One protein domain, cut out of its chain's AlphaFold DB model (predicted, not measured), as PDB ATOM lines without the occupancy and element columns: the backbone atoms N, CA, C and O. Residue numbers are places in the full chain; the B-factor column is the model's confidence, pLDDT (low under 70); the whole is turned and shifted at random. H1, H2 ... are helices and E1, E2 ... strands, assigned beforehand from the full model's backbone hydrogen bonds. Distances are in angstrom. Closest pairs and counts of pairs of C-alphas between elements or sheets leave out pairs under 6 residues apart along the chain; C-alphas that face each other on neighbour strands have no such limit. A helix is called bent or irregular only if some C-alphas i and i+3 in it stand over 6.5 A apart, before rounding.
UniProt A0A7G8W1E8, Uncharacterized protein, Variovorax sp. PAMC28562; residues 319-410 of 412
ATOM      1  N   GLY A 319      48.840 -29.883 -42.067       94.38
ATOM      2  CA  GLY A 319      48.199 -28.685 -42.610       94.38
ATOM      3  C   GLY A 319      46.683 -28.840 -42.744       94.38
ATOM      4  O   GLY A 319      45.940 -27.965 -42.305       94.38
ATOM      5  N   ASP A 320      46.226 -29.982 -43.261       96.62
ATOM      6  CA  ASP A 320      44.796 -30.251 -43.456       96.62
ATOM      7  C   ASP A 320      44.035 -30.300 -42.124       96.62
ATOM      8  O   ASP A 320      42.952 -29.726 -42.010       96.62
ATOM      9  N   ILE A 321      44.605 -30.936 -41.092       97.00
ATOM     10  CA  ILE A 321      44.016 -30.960 -39.742       97.00
ATOM     11  C   ILE A 321      43.936 -29.552 -39.156       97.00
ATOM     12  O   ILE A 321      42.882 -29.161 -38.648       97.00
ATOM     13  N   ALA A 322      45.026 -28.781 -39.245       96.38
ATOM     14  CA  ALA A 322      45.070 -27.415 -38.735       96.38
ATOM     15  C   ALA A 322      44.003 -26.530 -39.395       96.38
ATOM     16  O   ALA A 322      43.335 -25.762 -38.701       96.38
ATOM     17  N   PHE A 323      43.811 -26.677 -40.708       96.50
ATOM     18  CA  PHE A 323      42.776 -25.979 -41.465       96.50
ATOM     19  C   PHE A 323      41.365 -26.428 -41.054       96.50
ATOM     20  O   PHE A 323      40.517 -25.599 -40.719       96.50
ATOM     21  N   CYS A 324      41.110 -27.739 -41.010       97.00
ATOM     22  CA  CYS A 324      39.771 -28.277 -40.756       97.00
ATOM     23  C   CYS A 324      39.243 -27.961 -39.345       97.00
ATOM     24  O   CYS A 324      38.049 -27.704 -39.171       97.00
ATOM     25  N   PHE A 325      40.118 -27.954 -38.334       96.56
ATOM     26  CA  PHE A 325      39.754 -27.709 -36.931       96.56
ATOM     27  C   PHE A 325      40.067 -26.283 -36.444       96.56
ATOM     28  O   PHE A 325      39.953 -25.988 -35.245       96.56
ATOM     29  N   ALA A 326      40.428 -25.372 -37.351       95.12
ATOM     30  CA  ALA A 326      40.651 -23.966 -37.030       95.12
ATOM     31  C   ALA A 326      39.388 -23.308 -36.450       95.12
ATOM     32  O   ALA A 326      38.295 -23.390 -37.014       95.12
ATOM     33  N   GLY A 327      39.540 -22.609 -35.326       91.94
ATOM     34  CA  GLY A 327      38.461 -21.893 -34.645       91.94
ATOM     35  C   GLY A 327      37.601 -22.757 -33.721       91.94
ATOM     36  O   GLY A 327      36.541 -22.302 -33.305       91.94
ATOM     37  N   LEU A 328      38.008 -23.995 -33.414       94.00
ATOM     38  CA  LEU A 328      37.459 -24.718 -32.262       94.00
ATOM     39  C   LEU A 328      38.130 -24.246 -30.967       94.00
ATOM     40  O   LEU A 328      37.518 -23.546 -30.170       94.00
ATOM     41  N   LYS A 329      39.404 -24.600 -30.785       91.56
ATOM     42  CA  LYS A 329      40.231 -24.140 -29.659       91.56
ATOM     43  C   LYS A 329      41.344 -23.198 -30.093       91.56
ATOM     44  O   LYS A 329      41.667 -22.259 -29.376       91.56
ATOM     45  N   TRP A 330      41.907 -23.459 -31.265       94.06
ATOM     46  CA  TRP A 330      43.058 -22.751 -31.801       94.06
ATOM     47  C   TRP A 330      42.778 -22.255 -33.210       94.06
ATOM     48  O   TRP A 330      41.974 -22.833 -33.948       94.06
ATOM     49  N   THR A 331      43.466 -21.189 -33.591       95.31
ATOM     50  CA  THR A 331      43.563 -20.755 -34.985       95.31
ATOM     51  C   THR A 331      44.430 -21.727 -35.792       95.31
ATOM     52  O   THR A 331      45.220 -22.490 -35.237       95.31
ATOM     53  N   GLU A 332      44.324 -21.694 -37.122       94.00
ATOM     54  CA  GLU A 332      45.126 -22.552 -38.013       94.00
ATOM     55  C   GLU A 332      46.641 -22.424 -37.751       94.00
ATOM     56  O   GLU A 332      47.380 -23.408 -37.790       94.00
ATOM     57  N   LYS A 333      47.120 -21.213 -37.432       92.56
ATOM     58  CA  LYS A 333      48.538 -20.966 -37.125       92.56
ATOM     59  C   LYS A 333      48.955 -21.586 -35.796       92.56
ATOM     60  O   LYS A 333      50.036 -22.162 -35.706       92.56
ATOM     61  N   GLU A 334      48.103 -21.483 -34.783       93.69
ATOM     62  CA  GLU A 334      48.362 -22.025 -33.448       93.69
ATOM     63  C   GLU A 334      48.346 -23.552 -33.433       93.69
ATOM     64  O   GLU A 334      49.102 -24.139 -32.670       93.69
ATOM     65  N   TRP A 335      47.572 -24.191 -34.318       93.19
ATOM     66  CA  TRP A 335      47.530 -25.648 -34.471       93.19
ATOM     67  C   TRP A 335      48.861 -26.270 -34.914       93.19
ATOM     68  O   TRP A 335      49.143 -27.420 -34.576       93.19
ATOM     69  N   LYS A 336      49.715 -25.524 -35.625       88.75
ATOM     70  CA  LYS A 336      50.988 -26.054 -36.144       88.75
ATOM     71  C   LYS A 336      51.962 -26.452 -35.036       88.75
ATOM     72  O   LYS A 336      52.715 -27.404 -35.214       88.75
ATOM     73  N   LYS A 337      51.934 -25.754 -33.896       91.38
ATOM     74  CA  LYS A 337      52.808 -26.044 -32.754       91.38
ATOM     75  C   LYS A 337      52.461 -27.372 -32.057       91.38
ATOM     76  O   LYS A 337      53.320 -28.243 -32.052       91.38
ATOM     77  N   PRO A 338      51.241 -27.597 -31.529       89.69
ATOM     78  CA  PRO A 338      50.900 -28.858 -30.873       89.69
ATOM     79  C   PRO A 338      50.958 -30.054 -31.831       89.69
ATOM     80  O   PRO A 338      51.377 -31.126 -31.413       89.69
ATOM     81  N   LEU A 339      50.609 -29.892 -33.112       91.50
ATOM     82  CA  LEU A 339      50.740 -30.989 -34.079       91.50
ATOM     83  C   LEU A 339      52.209 -31.300 -34.420       91.50
ATOM     84  O   LEU A 339      52.533 -32.448 -34.698       91.50
ATOM     85  N   GLY A 340      53.101 -30.304 -34.388       87.44
ATOM     86  CA  GLY A 340      54.534 -30.499 -34.623       87.44
ATOM     87  C   GLY A 340      55.282 -31.069 -33.415       87.44
ATOM     88  O   GLY A 340      56.066 -32.002 -33.569       87.44
ATOM     89  N   ASP A 341      55.019 -30.531 -32.220       87.88
ATOM     90  CA  ASP A 341      55.656 -30.954 -30.965       87.88
ATOM     91  C   ASP A 341      55.157 -32.337 -30.507       87.88
ATOM     92  O   ASP A 341      55.858 -33.031 -29.773       87.88
ATOM     93  N   MET A 342      53.961 -32.741 -30.957       89.38
ATOM     94  CA  MET A 342      53.333 -34.037 -30.686       89.38
ATOM     95  C   MET A 342      53.283 -34.376 -29.178       89.38
ATOM     96  O   MET A 342      53.947 -35.305 -28.716       89.38
ATOM     97  N   PRO A 343      52.499 -33.631 -28.376       90.56
ATOM     98  CA  PRO A 343      52.306 -33.928 -26.961       90.56
ATOM     99  C   PRO A 343      51.639 -35.298 -26.760       90.56
ATOM    100  O   PRO A 343      50.893 -35.765 -27.621       90.56
ATOM    101  N   LYS A 344      51.837 -35.909 -25.580       90.94
ATOM    102  CA  LYS A 344      51.347 -37.265 -25.241       90.94
ATOM    103  C   LYS A 344      49.855 -37.491 -25.535       90.94
ATOM    104  O   LYS A 344      49.463 -38.590 -25.911       90.94
ATOM    105  N   TRP A 345      49.021 -36.457 -25.402       90.31
ATOM    106  CA  TRP A 345      47.584 -36.556 -25.680       90.31
ATOM    107  C   TRP A 345      47.243 -36.680 -27.177       90.31
ATOM    108  O   TRP A 345      46.217 -37.254 -27.535       90.31
ATOM    109  N   LEU A 346      48.114 -36.195 -28.069       93.69
ATOM    110  CA  LEU A 346      47.948 -36.304 -29.523       93.69
ATOM    111  C   LEU A 346      48.538 -37.589 -30.104       93.69
ATOM    112  O   LEU A 346      48.164 -37.974 -31.209       93.69
ATOM    113  N   GLU A 347      49.423 -38.271 -29.379       92.00
ATOM    114  CA  GLU A 347      50.158 -39.438 -29.880       92.00
ATOM    115  C   GLU A 347      49.226 -40.563 -30.357       92.00
ATOM    116  O   GLU A 347      49.444 -41.149 -31.413       92.00
ATOM    117  N   LYS A 348      48.109 -40.782 -29.651       92.56
ATOM    118  CA  LYS A 348      47.089 -41.782 -30.017       92.56
ATOM    119  C   LYS A 348      46.307 -41.439 -31.291       92.56
ATOM    120  O   LYS A 348      45.640 -42.305 -31.842       92.56
ATOM    121  N   CYS A 349      46.353 -40.186 -31.741       95.06
ATOM    122  CA  CYS A 349      45.647 -39.725 -32.938       95.06
ATOM    123  C   CYS A 349      46.494 -39.862 -34.215       95.06
ATOM    124  O   CYS A 349      46.013 -39.562 -35.313       95.06
ATOM    125  N   LEU A 350      47.764 -40.252 -34.077       94.44
ATOM    126  CA  LEU A 350      48.710 -40.367 -35.175       94.44
ATOM    127  C   LEU A 350      48.578 -41.733 -35.857       94.44
ATOM    128  O   LEU A 350      48.787 -42.765 -35.229       94.44
ATOM    129  N   GLU A 351      48.302 -41.741 -37.160       93.31
ATOM    130  CA  GLU A 351      48.277 -42.983 -37.947       93.31
ATOM    131  C   GLU A 351      49.638 -43.288 -38.565       93.31
ATOM    132  O   GLU A 351      50.087 -44.432 -38.576       93.31
ATOM    133  N   MET A 352      50.320 -42.261 -39.082       90.50
ATOM    134  CA  MET A 352      51.661 -42.418 -39.637       90.50
ATOM    135  C   MET A 352      52.575 -41.288 -39.198       90.50
ATOM    136  O   MET A 352      52.288 -40.102 -39.384       90.50
ATOM    137  N   ARG A 353      53.735 -41.671 -38.663       90.12
ATOM    138  CA  ARG A 353      54.759 -40.729 -38.226       90.12
ATOM    139  C   ARG A 353      55.480 -40.104 -39.417       90.12
ATOM    140  O   ARG A 353      56.005 -40.803 -40.295       90.12
ATOM    141  N   GLY A 354      55.525 -38.774 -39.406       87.94
ATOM    142  CA  GLY A 354      56.313 -37.981 -40.332       87.94
ATOM    143  C   GLY A 354      57.805 -38.306 -40.235       87.94
ATOM    144  O   GLY A 354      58.291 -38.799 -39.218       87.94
ATOM    145  N   GLN A 355      58.538 -38.019 -41.306       87.62
ATOM    146  CA  GLN A 355      59.998 -38.054 -41.339       87.62
ATOM    147  C   GLN A 355      60.478 -36.683 -41.804       87.62
ATOM    148  O   GLN A 355      60.050 -36.188 -42.850       87.62
ATOM    149  N   ARG A 356      61.358 -36.063 -41.011       85.19
ATOM    150  CA  ARG A 356      61.842 -34.697 -41.241       85.19
ATOM    151  C   ARG A 356      62.396 -34.552 -42.663       85.19
ATOM    152  O   ARG A 356      63.298 -35.286 -43.044       85.19
ATOM    153  N   GLY A 357      61.846 -33.605 -43.424       86.50
ATOM    154  CA  GLY A 357      62.256 -33.318 -44.805       86.50
ATOM    155  C   GLY A 357      61.777 -34.321 -45.862       86.50
ATOM    156  O   GLY A 357      62.069 -34.118 -47.033       86.50
ATOM    157  N   VAL A 358      61.045 -35.373 -45.475       89.62
ATOM    158  CA  VAL A 358      60.596 -36.440 -46.388       89.62
ATOM    159  C   VAL A 358      59.073 -36.541 -46.432       89.62
ATOM    160  O   VAL A 358      58.488 -36.537 -47.511       89.62
ATOM    161  N   ARG A 359      58.410 -36.630 -45.271       87.19
ATOM    162  CA  ARG A 359      56.948 -36.783 -45.185       87.19
ATOM    163  C   ARG A 359      56.380 -36.133 -43.929       87.19
ATOM    164  O   ARG A 359      56.982 -36.214 -42.861       87.19
ATOM    165  N   GLU A 360      55.203 -35.533 -44.049       91.50
ATOM    166  CA  GLU A 360      54.459 -35.000 -42.903       91.50
ATOM    167  C   GLU A 360      53.779 -36.111 -42.091       91.50
ATOM    168  O   GLU A 360      53.559 -37.221 -42.581       91.50
ATOM    169  N   HIS A 361      53.431 -35.797 -40.842       93.31
ATOM    170  CA  HIS A 361      52.576 -36.647 -40.017       93.31
ATOM    171  C   HIS A 361      51.180 -36.778 -40.636       93.31
ATOM    172  O   HIS A 361      50.630 -35.800 -41.154       93.31
ATOM    173  N   ARG A 362      50.618 -37.987 -40.553       95.69
ATOM    174  CA  ARG A 362      49.248 -38.294 -40.971       95.69
ATOM    175  C   ARG A 362      48.399 -38.609 -39.752       95.69
ATOM    176  O   ARG A 362      48.773 -39.443 -38.925       95.69
ATOM    177  N   TRP A 363      47.267 -37.934 -39.666       96.38
ATOM    178  CA  TRP A 363      46.422 -37.894 -38.482       96.38
ATOM    179  C   TRP A 363      45.035 -38.448 -38.776       96.38
ATOM    180  O   TRP A 363      44.491 -38.240 -39.865       96.38
ATOM    181  N   ASN A 364      44.446 -39.079 -37.762       97.06
ATOM    182  CA  ASN A 364      43.052 -39.487 -37.775       97.06
ATOM    183  C   ASN A 364      42.166 -38.338 -37.250       97.06
ATOM    184  O   ASN A 364      42.201 -38.043 -36.051       97.06
ATOM    185  N   PRO A 365      41.356 -37.673 -38.094       97.31
ATOM    186  CA  PRO A 365      40.576 -36.515 -37.665       97.31
ATOM    187  C   PRO A 365      39.492 -36.851 -36.631       97.31
ATOM    188  O   PRO A 365      39.164 -35.992 -35.814       97.31
ATOM    189  N   VAL A 366      38.951 -38.076 -36.631       97.75
ATOM    190  CA  VAL A 366      37.933 -38.519 -35.659       97.75
ATOM    191  C   VAL A 366      38.536 -38.576 -34.260       97.75
ATOM    192  O   VAL A 366      37.968 -38.012 -33.325       97.75
ATOM    193  N   LEU A 367      39.726 -39.167 -34.123       96.88
ATOM    194  CA  LEU A 367      40.423 -39.232 -32.838       96.88
ATOM    195  C   LEU A 367      40.853 -37.845 -32.349       96.88
ATOM    196  O   LEU A 367      40.677 -37.543 -31.171       96.88
ATOM    197  N   ILE A 368      41.319 -36.963 -33.244       96.75
ATOM    198  CA  ILE A 368      41.629 -35.568 -32.887       96.75
ATOM    199  C   ILE A 368      40.395 -34.878 -32.298       96.75
ATOM    200  O   ILE A 368      40.463 -34.291 -31.217       96.75
ATOM    201  N   ALA A 369      39.255 -34.966 -32.985       96.94
ATOM    202  CA  ALA A 369      38.007 -34.373 -32.525       96.94
ATOM    203  C   ALA A 369      37.542 -34.959 -31.182       96.94
ATOM    204  O   ALA A 369      37.112 -34.210 -30.305       96.94
ATOM    205  N   ALA A 370      37.680 -36.270 -30.984       96.75
ATOM    206  CA  ALA A 370      37.317 -36.935 -29.740       96.75
ATOM    207  C   ALA A 370      38.156 -36.441 -28.555       96.75
ATOM    208  O   ALA A 370      37.615 -36.121 -27.494       96.75
ATOM    209  N   THR A 371      39.471 -36.324 -28.744       95.50
ATOM    210  CA  THR A 371      40.375 -35.845 -27.695       95.50
ATOM    211  C   THR A 371      40.132 -34.372 -27.377       95.50
ATOM    212  O   THR A 371      40.130 -33.983 -26.211       95.50
ATOM    213  N   LEU A 372      39.812 -33.552 -28.386       95.75
ATOM    214  CA  LEU A 372      39.386 -32.166 -28.174       95.75
ATOM    215  C   LEU A 372      38.121 -32.060 -27.305       95.75
ATOM    216  O   LEU A 372      38.019 -31.158 -26.471       95.75
ATOM    217  N   VAL A 373      37.155 -32.958 -27.492       96.06
ATOM    218  CA  VAL A 373      35.936 -32.984 -26.670       96.06
ATOM    219  C   VAL A 373      36.272 -33.371 -25.229       96.06
ATOM    220  O   VAL A 373      35.893 -32.652 -24.307       96.06
ATOM    221  N   ARG A 374      37.033 -34.455 -25.034       93.69
ATOM    222  CA  ARG A 374      37.328 -35.024 -23.707       93.69
ATOM    223  C   ARG A 374      38.281 -34.178 -22.870       93.69
ATOM    224  O   ARG A 374      38.012 -33.916 -21.707       93.69
ATOM    225  N   GLU A 375      39.402 -33.759 -23.445       91.56
ATOM    226  CA  GLU A 375      40.485 -33.125 -22.680       91.56
ATOM    227  C   GLU A 375      40.428 -31.600 -22.716       91.56
ATOM    228  O   GLU A 375      41.086 -30.907 -21.935       91.56
ATOM    229  N   HIS A 376      39.684 -31.041 -23.668       90.88
ATOM    230  CA  HIS A 376      39.663 -29.606 -23.917       90.88
ATOM    231  C   HIS A 376      38.264 -28.993 -23.867       90.88
ATOM    232  O   HIS A 376      38.118 -27.820 -24.214       90.88
ATOM    233  N   ASN A 377      37.273 -29.744 -23.371       90.75
ATOM    234  CA  ASN A 377      35.903 -29.291 -23.123       90.75
ATOM    235  C   ASN A 377      35.238 -28.639 -24.347       90.75
ATOM    236  O   ASN A 377      34.406 -27.736 -24.215       90.75
ATOM    237  N   ILE A 378      35.605 -29.070 -25.556       94.81
ATOM    238  CA  ILE A 378      34.916 -28.630 -26.770       94.81
ATOM    239  C   ILE A 378      33.578 -29.363 -26.844       94.81
ATOM    240  O   ILE A 378      33.504 -30.569 -26.637       94.81
ATOM    241  N   LYS A 379      32.497 -28.647 -27.158       94.88
ATOM    242  CA  LYS A 379      31.179 -29.272 -27.329       94.88
ATOM    243  C   LYS A 379      31.216 -30.247 -28.512       94.88
ATOM    244  O   LYS A 379      31.611 -29.842 -29.607       94.88
ATOM    245  N   ALA A 380      30.727 -31.477 -28.333       94.75
ATOM    246  CA  ALA A 380      30.661 -32.489 -29.398       94.75
ATOM    247  C   ALA A 380      29.945 -31.966 -30.659       94.75
ATOM    248  O   ALA A 380      30.462 -32.083 -31.768       94.75
ATOM    249  N   ASN A 381      28.852 -31.213 -30.479       94.00
ATOM    250  CA  ASN A 381      28.140 -30.538 -31.569       94.00
ATOM    251  C   ASN A 381      29.024 -29.579 -32.392       94.00
ATOM    252  O   ASN A 381      28.851 -29.467 -33.605       94.00
ATOM    253  N   SER A 382      29.981 -28.892 -31.760       95.50
ATOM    254  CA  SER A 382      30.919 -28.009 -32.464       95.50
ATOM    255  C   SER A 382      31.930 -28.802 -33.292       95.50
ATOM    256  O   SER A 382      32.273 -28.370 -34.392       95.50
ATOM    257  N   ALA A 383      32.374 -29.966 -32.810       95.88
ATOM    258  CA  ALA A 383      33.213 -30.880 -33.583       95.88
ATOM    259  C   ALA A 383      32.430 -31.485 -34.761       95.88
ATOM    260  O   ALA A 383      32.878 -31.384 -35.903       95.88
ATOM    261  N   ARG A 384      31.212 -31.986 -34.516       96.62
ATOM    262  CA  ARG A 384      30.279 -32.493 -35.537       96.62
ATOM    263  C   ARG A 384      30.057 -31.481 -36.666       96.62
ATOM    264  O   ARG A 384      30.129 -31.839 -37.841       96.62
ATOM    265  N   ALA A 385      29.862 -30.204 -36.329       96.50
ATOM    266  CA  ALA A 385      29.700 -29.136 -37.315       96.50
ATOM    267  C   ALA A 385      30.914 -28.994 -38.256       96.50
ATOM    268  O   ALA A 385      30.745 -28.656 -39.428       96.50
ATOM    269  N   ARG A 386      32.142 -29.289 -37.797       97.12
ATOM    270  CA  ARG A 386      33.336 -29.281 -38.663       97.12
ATOM    271  C   ARG A 386      33.309 -30.409 -39.679       97.12
ATOM    272  O   ARG A 386      33.550 -30.140 -40.851       97.12
ATOM    273  N   PHE A 387      32.932 -31.622 -39.280       97.19
ATOM    274  CA  PHE A 387      32.796 -32.740 -40.221       97.19
ATOM    275  C   PHE A 387      31.715 -32.510 -41.285       97.19
ATOM    276  O   PHE A 387      31.836 -33.000 -42.403       97.19
ATOM    277  N   GLN A 388      30.681 -31.727 -40.964       96.06
ATOM    278  CA  GLN A 388      29.630 -31.362 -41.918       96.06
ATOM    279  C   GLN A 388      30.052 -30.253 -42.889       96.06
ATOM    280  O   GLN A 388      29.661 -30.274 -44.055       96.06
ATOM    281  N   THR A 389      30.806 -29.266 -42.402       96.00
ATOM    282  CA  THR A 389      31.118 -28.043 -43.158       96.00
ATOM    283  C   THR A 389      32.431 -28.122 -43.929       96.00
ATOM    284  O   THR A 389      32.556 -27.469 -44.961       96.00
ATOM    285  N   GLN A 390      33.405 -28.912 -43.466       97.12
ATOM    286  CA  GLN A 390      34.720 -29.013 -44.095       97.12
ATOM    287  C   GLN A 390      34.747 -30.147 -45.129       97.12
ATOM    288  O   GLN A 390      34.583 -31.310 -44.753       97.12
ATOM    289  N   PRO A 391      35.012 -29.861 -46.421       95.88
ATOM    290  CA  PRO A 391      34.982 -30.878 -47.475       95.88
ATOM    291  C   PRO A 391      35.918 -32.066 -47.224       95.88
ATOM    292  O   PRO A 391      35.538 -33.204 -47.483       95.88
ATOM    293  N   LEU A 392      37.108 -31.814 -46.667       95.94
ATOM    294  CA  LEU A 392      38.112 -32.843 -46.362       95.94
ATOM    295  C   LEU A 392      37.685 -33.791 -45.233       95.94
ATOM    296  O   LEU A 392      38.147 -34.928 -45.171       95.94
ATOM    297  N   LEU A 393      36.783 -33.346 -44.356       96.81
ATOM    298  CA  LEU A 393      36.253 -34.156 -43.262       96.81
ATOM    299  C   LEU A 393      34.978 -34.914 -43.640       96.81
ATOM    300  O   LEU A 393      34.560 -35.803 -42.904       96.81
ATOM    301  N   LYS A 394      34.365 -34.612 -44.789       95.38
ATOM    302  CA  LYS A 394      33.109 -35.241 -45.208       95.38
ATOM    303  C   LYS A 394      33.194 -36.775 -45.308       95.38
ATOM    304  O   LYS A 394      32.271 -37.420 -44.816       95.38
ATOM    305  N   PRO A 395      34.276 -37.384 -45.845       96.56
ATOM    306  CA  PRO A 395      34.436 -38.844 -45.841       96.56
ATOM    307  C   PRO A 395      34.539 -39.448 -44.434       96.56
ATOM    308  O   PRO A 395      34.235 -40.616 -44.233       96.56
ATOM    309  N   TRP A 396      34.961 -38.648 -43.455       96.69
ATOM    310  CA  TRP A 396      35.130 -39.052 -42.062       96.69
ATOM    311  C   TRP A 396      33.864 -38.856 -41.220       96.69
ATOM    312  O   TRP A 396      33.842 -39.235 -40.050       96.69
ATOM    313  N   PHE A 397      32.812 -38.255 -41.782       96.94
ATOM    314  CA  PHE A 397      31.638 -37.854 -41.014       96.94
ATOM    315  C   PHE A 397      30.857 -39.042 -40.446       96.94
ATOM    316  O   PHE A 397      30.414 -38.980 -39.300       96.94
ATOM    317  N   ASP A 398      30.715 -40.129 -41.205       95.56
ATOM    318  CA  ASP A 398      30.001 -41.314 -40.719       95.56
ATOM    319  C   ASP A 398      30.796 -42.034 -39.621       95.56
ATOM    320  O   ASP A 398      30.214 -42.419 -38.609       95.56
ATOM    321  N   LEU A 399      32.129 -42.086 -39.735       95.62
ATOM    322  CA  LEU A 399      32.998 -42.585 -38.663       95.62
ATOM    323  C   LEU A 399      32.893 -41.729 -37.395       95.62
ATOM    324  O   LEU A 399      32.849 -42.269 -36.293       95.62
ATOM    325  N   TRP A 400      32.815 -40.401 -37.541       96.00
ATOM    326  CA  TRP A 400      32.574 -39.506 -36.409       96.00
ATOM    327  C   TRP A 400      31.223 -39.785 -35.741       96.00
ATOM    328  O   TRP A 400      31.169 -39.839 -34.520       96.00
ATOM    329  N   LYS A 401      30.144 -39.999 -36.507       95.69
ATOM    330  CA  LYS A 401      28.825 -40.322 -35.933       95.69
ATOM    331  C   LYS A 401      28.836 -41.624 -35.145       95.69
ATOM    332  O   LYS A 401      28.276 -41.652 -34.057       95.69
ATOM    333  N   THR A 402      29.445 -42.679 -35.687       94.94
ATOM    334  CA  THR A 402      29.579 -43.956 -34.975       94.94
ATOM    335  C   THR A 402      30.355 -43.752 -33.680       94.94
ATOM    336  O   THR A 402      29.868 -44.108 -32.615       94.94
ATOM    337  N   TYR A 403      31.498 -43.063 -33.751       95.06
ATOM    338  CA  TYR A 403      32.294 -42.747 -32.568       95.06
ATOM    339  C   TYR A 403      31.504 -41.937 -31.528       95.06
ATOM    340  O   TYR A 403      31.574 -42.203 -30.332       95.06
ATOM    341  N   GLU A 404      30.762 -40.925 -31.969       94.00
ATOM    342  CA  GLU A 404      29.972 -40.058 -31.100       94.00
ATOM    343  C   GLU A 404      28.817 -40.809 -30.428       94.00
ATOM    344  O   GLU A 404      28.615 -40.638 -29.226       94.00
ATOM    345  N   ALA A 405      28.133 -41.693 -31.157       92.75
ATOM    346  CA  ALA A 405      27.090 -42.553 -30.604       92.75
ATOM    347  C   ALA A 405      27.649 -43.519 -29.545       92.75
ATOM    348  O   ALA A 405      27.072 -43.665 -28.467       92.75
ATOM    349  N   ASP A 406      28.808 -44.122 -29.817       92.50
ATOM    350  CA  ASP A 406      29.431 -45.109 -28.931       92.50
ATOM    351  C   ASP A 406      30.023 -44.482 -27.656       92.50
ATOM    352  O   ASP A 406      30.138 -45.147 -26.623       92.50
ATOM    353  N   HIS A 407      30.422 -43.205 -27.708       91.44
ATOM    354  CA  HIS A 407      31.224 -42.585 -26.649       91.44
ATOM    355  C   HIS A 407      30.636 -41.336 -25.988       91.44
ATOM    356  O   HIS A 407      31.112 -40.976 -24.911       91.44
ATOM    357  N   PHE A 408      29.677 -40.643 -26.606       87.06
ATOM    358  CA  PHE A 408      29.159 -39.365 -26.103       87.06
ATOM    359  C   PHE A 408      27.635 -39.353 -25.904       87.06
ATOM    360  O   PHE A 408      27.172 -38.712 -24.962       87.06
ATOM    361  N   ASP A 409      26.860 -40.083 -26.713       69.12
ATOM    362  CA  ASP A 409      25.386 -40.096 -26.612       69.12
ATOM    363  C   ASP A 409      24.841 -40.908 -25.413       69.12
ATOM    364  O   ASP A 409      23.658 -40.831 -25.097       69.12
ATOM    365  N   THR A 410      25.689 -41.630 -24.675       55.81
ATOM    366  CA  THR A 410      25.314 -42.339 -23.432       55.81
ATOM    367  C   THR A 410      25.232 -41.442 -22.188       55.81
ATOM    368  O   THR A 410      24.941 -41.936 -21.100       55.81
TER     369      THR A 410
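This is residues 319 to 410 of the 412 residues of an uncharacterized protein of Variovorax sp. PAMC28562 (UniProt A0A7G8W1E8). Three helices, H4, H5 and H6, fold back and forth on one another at one end of the domain, their centres making a triangle, with H4 nearest the middle of the whole. The short helices H1, H2 and H3 and the short strand E1 make a looser half beyond H4, from which residues 353 to 364 run out to Gly 357 and back in one long loop. The printed part has 92 residues, mostly helix, with the named elements in the order H1, H2, H3, E1, H4, H5, H6. It is compact, with a radius of gyration of the C-alphas of 12.8 A, yet elongated, spanning 42 by 27 by 22 A.

H1, residues 319 to 324, touches H2, residues 332 to 341, at a steep tilt of 52 degrees, opposite ways; their closest C-alphas, of Ala 322 and Glu 332, are 4.9 A apart. H3, residues 344 to 347, is close to H2 but not clearly touching, with the C-alphas of Leu 339 and Leu 346 7.5 A apart. E1, residues 350 to 352, pairs with no named strand, but has a short antiparallel pairing with residues 362 to 363. H4, residues 365 to 376, only just touches H3, with 3 pairs of C-alphas within 8 A, the closest those of Leu 346 and Ile 368 at 7.2 A. H4 and H5, residues 380 to 389, form a helical hairpin at a shallow tilt of 29 degrees; they only just touch, with 3 such pairs, the closest Val 373 and Ala 380 at 6.0 A. H5 and H6, residues 391 to 407, form a second hairpin at 27 degrees, the closest C-alphas being those of Phe 387 and Leu 393, 4.8 A apart. H6 touches H4 at its residues 365 to 366 alone, at a steep tilt of 54 degrees, with the C-alphas of Val 366 and Trp 400 closest at 5.5 A. The helix packing is part aligned, part crossed. Every O i to N i+4 pair is within hydrogen-bond range in H1 and H4, against 3 of 6 in H2, 5 of 6 in H5 and 9 of 13 in H6; H3 is too short for such a pair.

H1 begins at C-alpha 319, (48.199, -28.685, -42.610). H2 is 15.2 A long, H4 15.4 A and H5 14.5 A. H6, 24.2 A, ends at C-alpha 407, (31.224, -42.585, -26.649); it is irregular, C-alphas 395 and 398 being 7.2 A apart, with a kink of 52 degrees near residue 398.

The C-alphas farthest apart are those of Gly 357 and Thr 410, 43.6 A. The printed part has no cut, and the link from E1 to H4 is long, with 12 residues. The mean pLDDT of the printed part is 93.0; residues 409 to 410 are under 70.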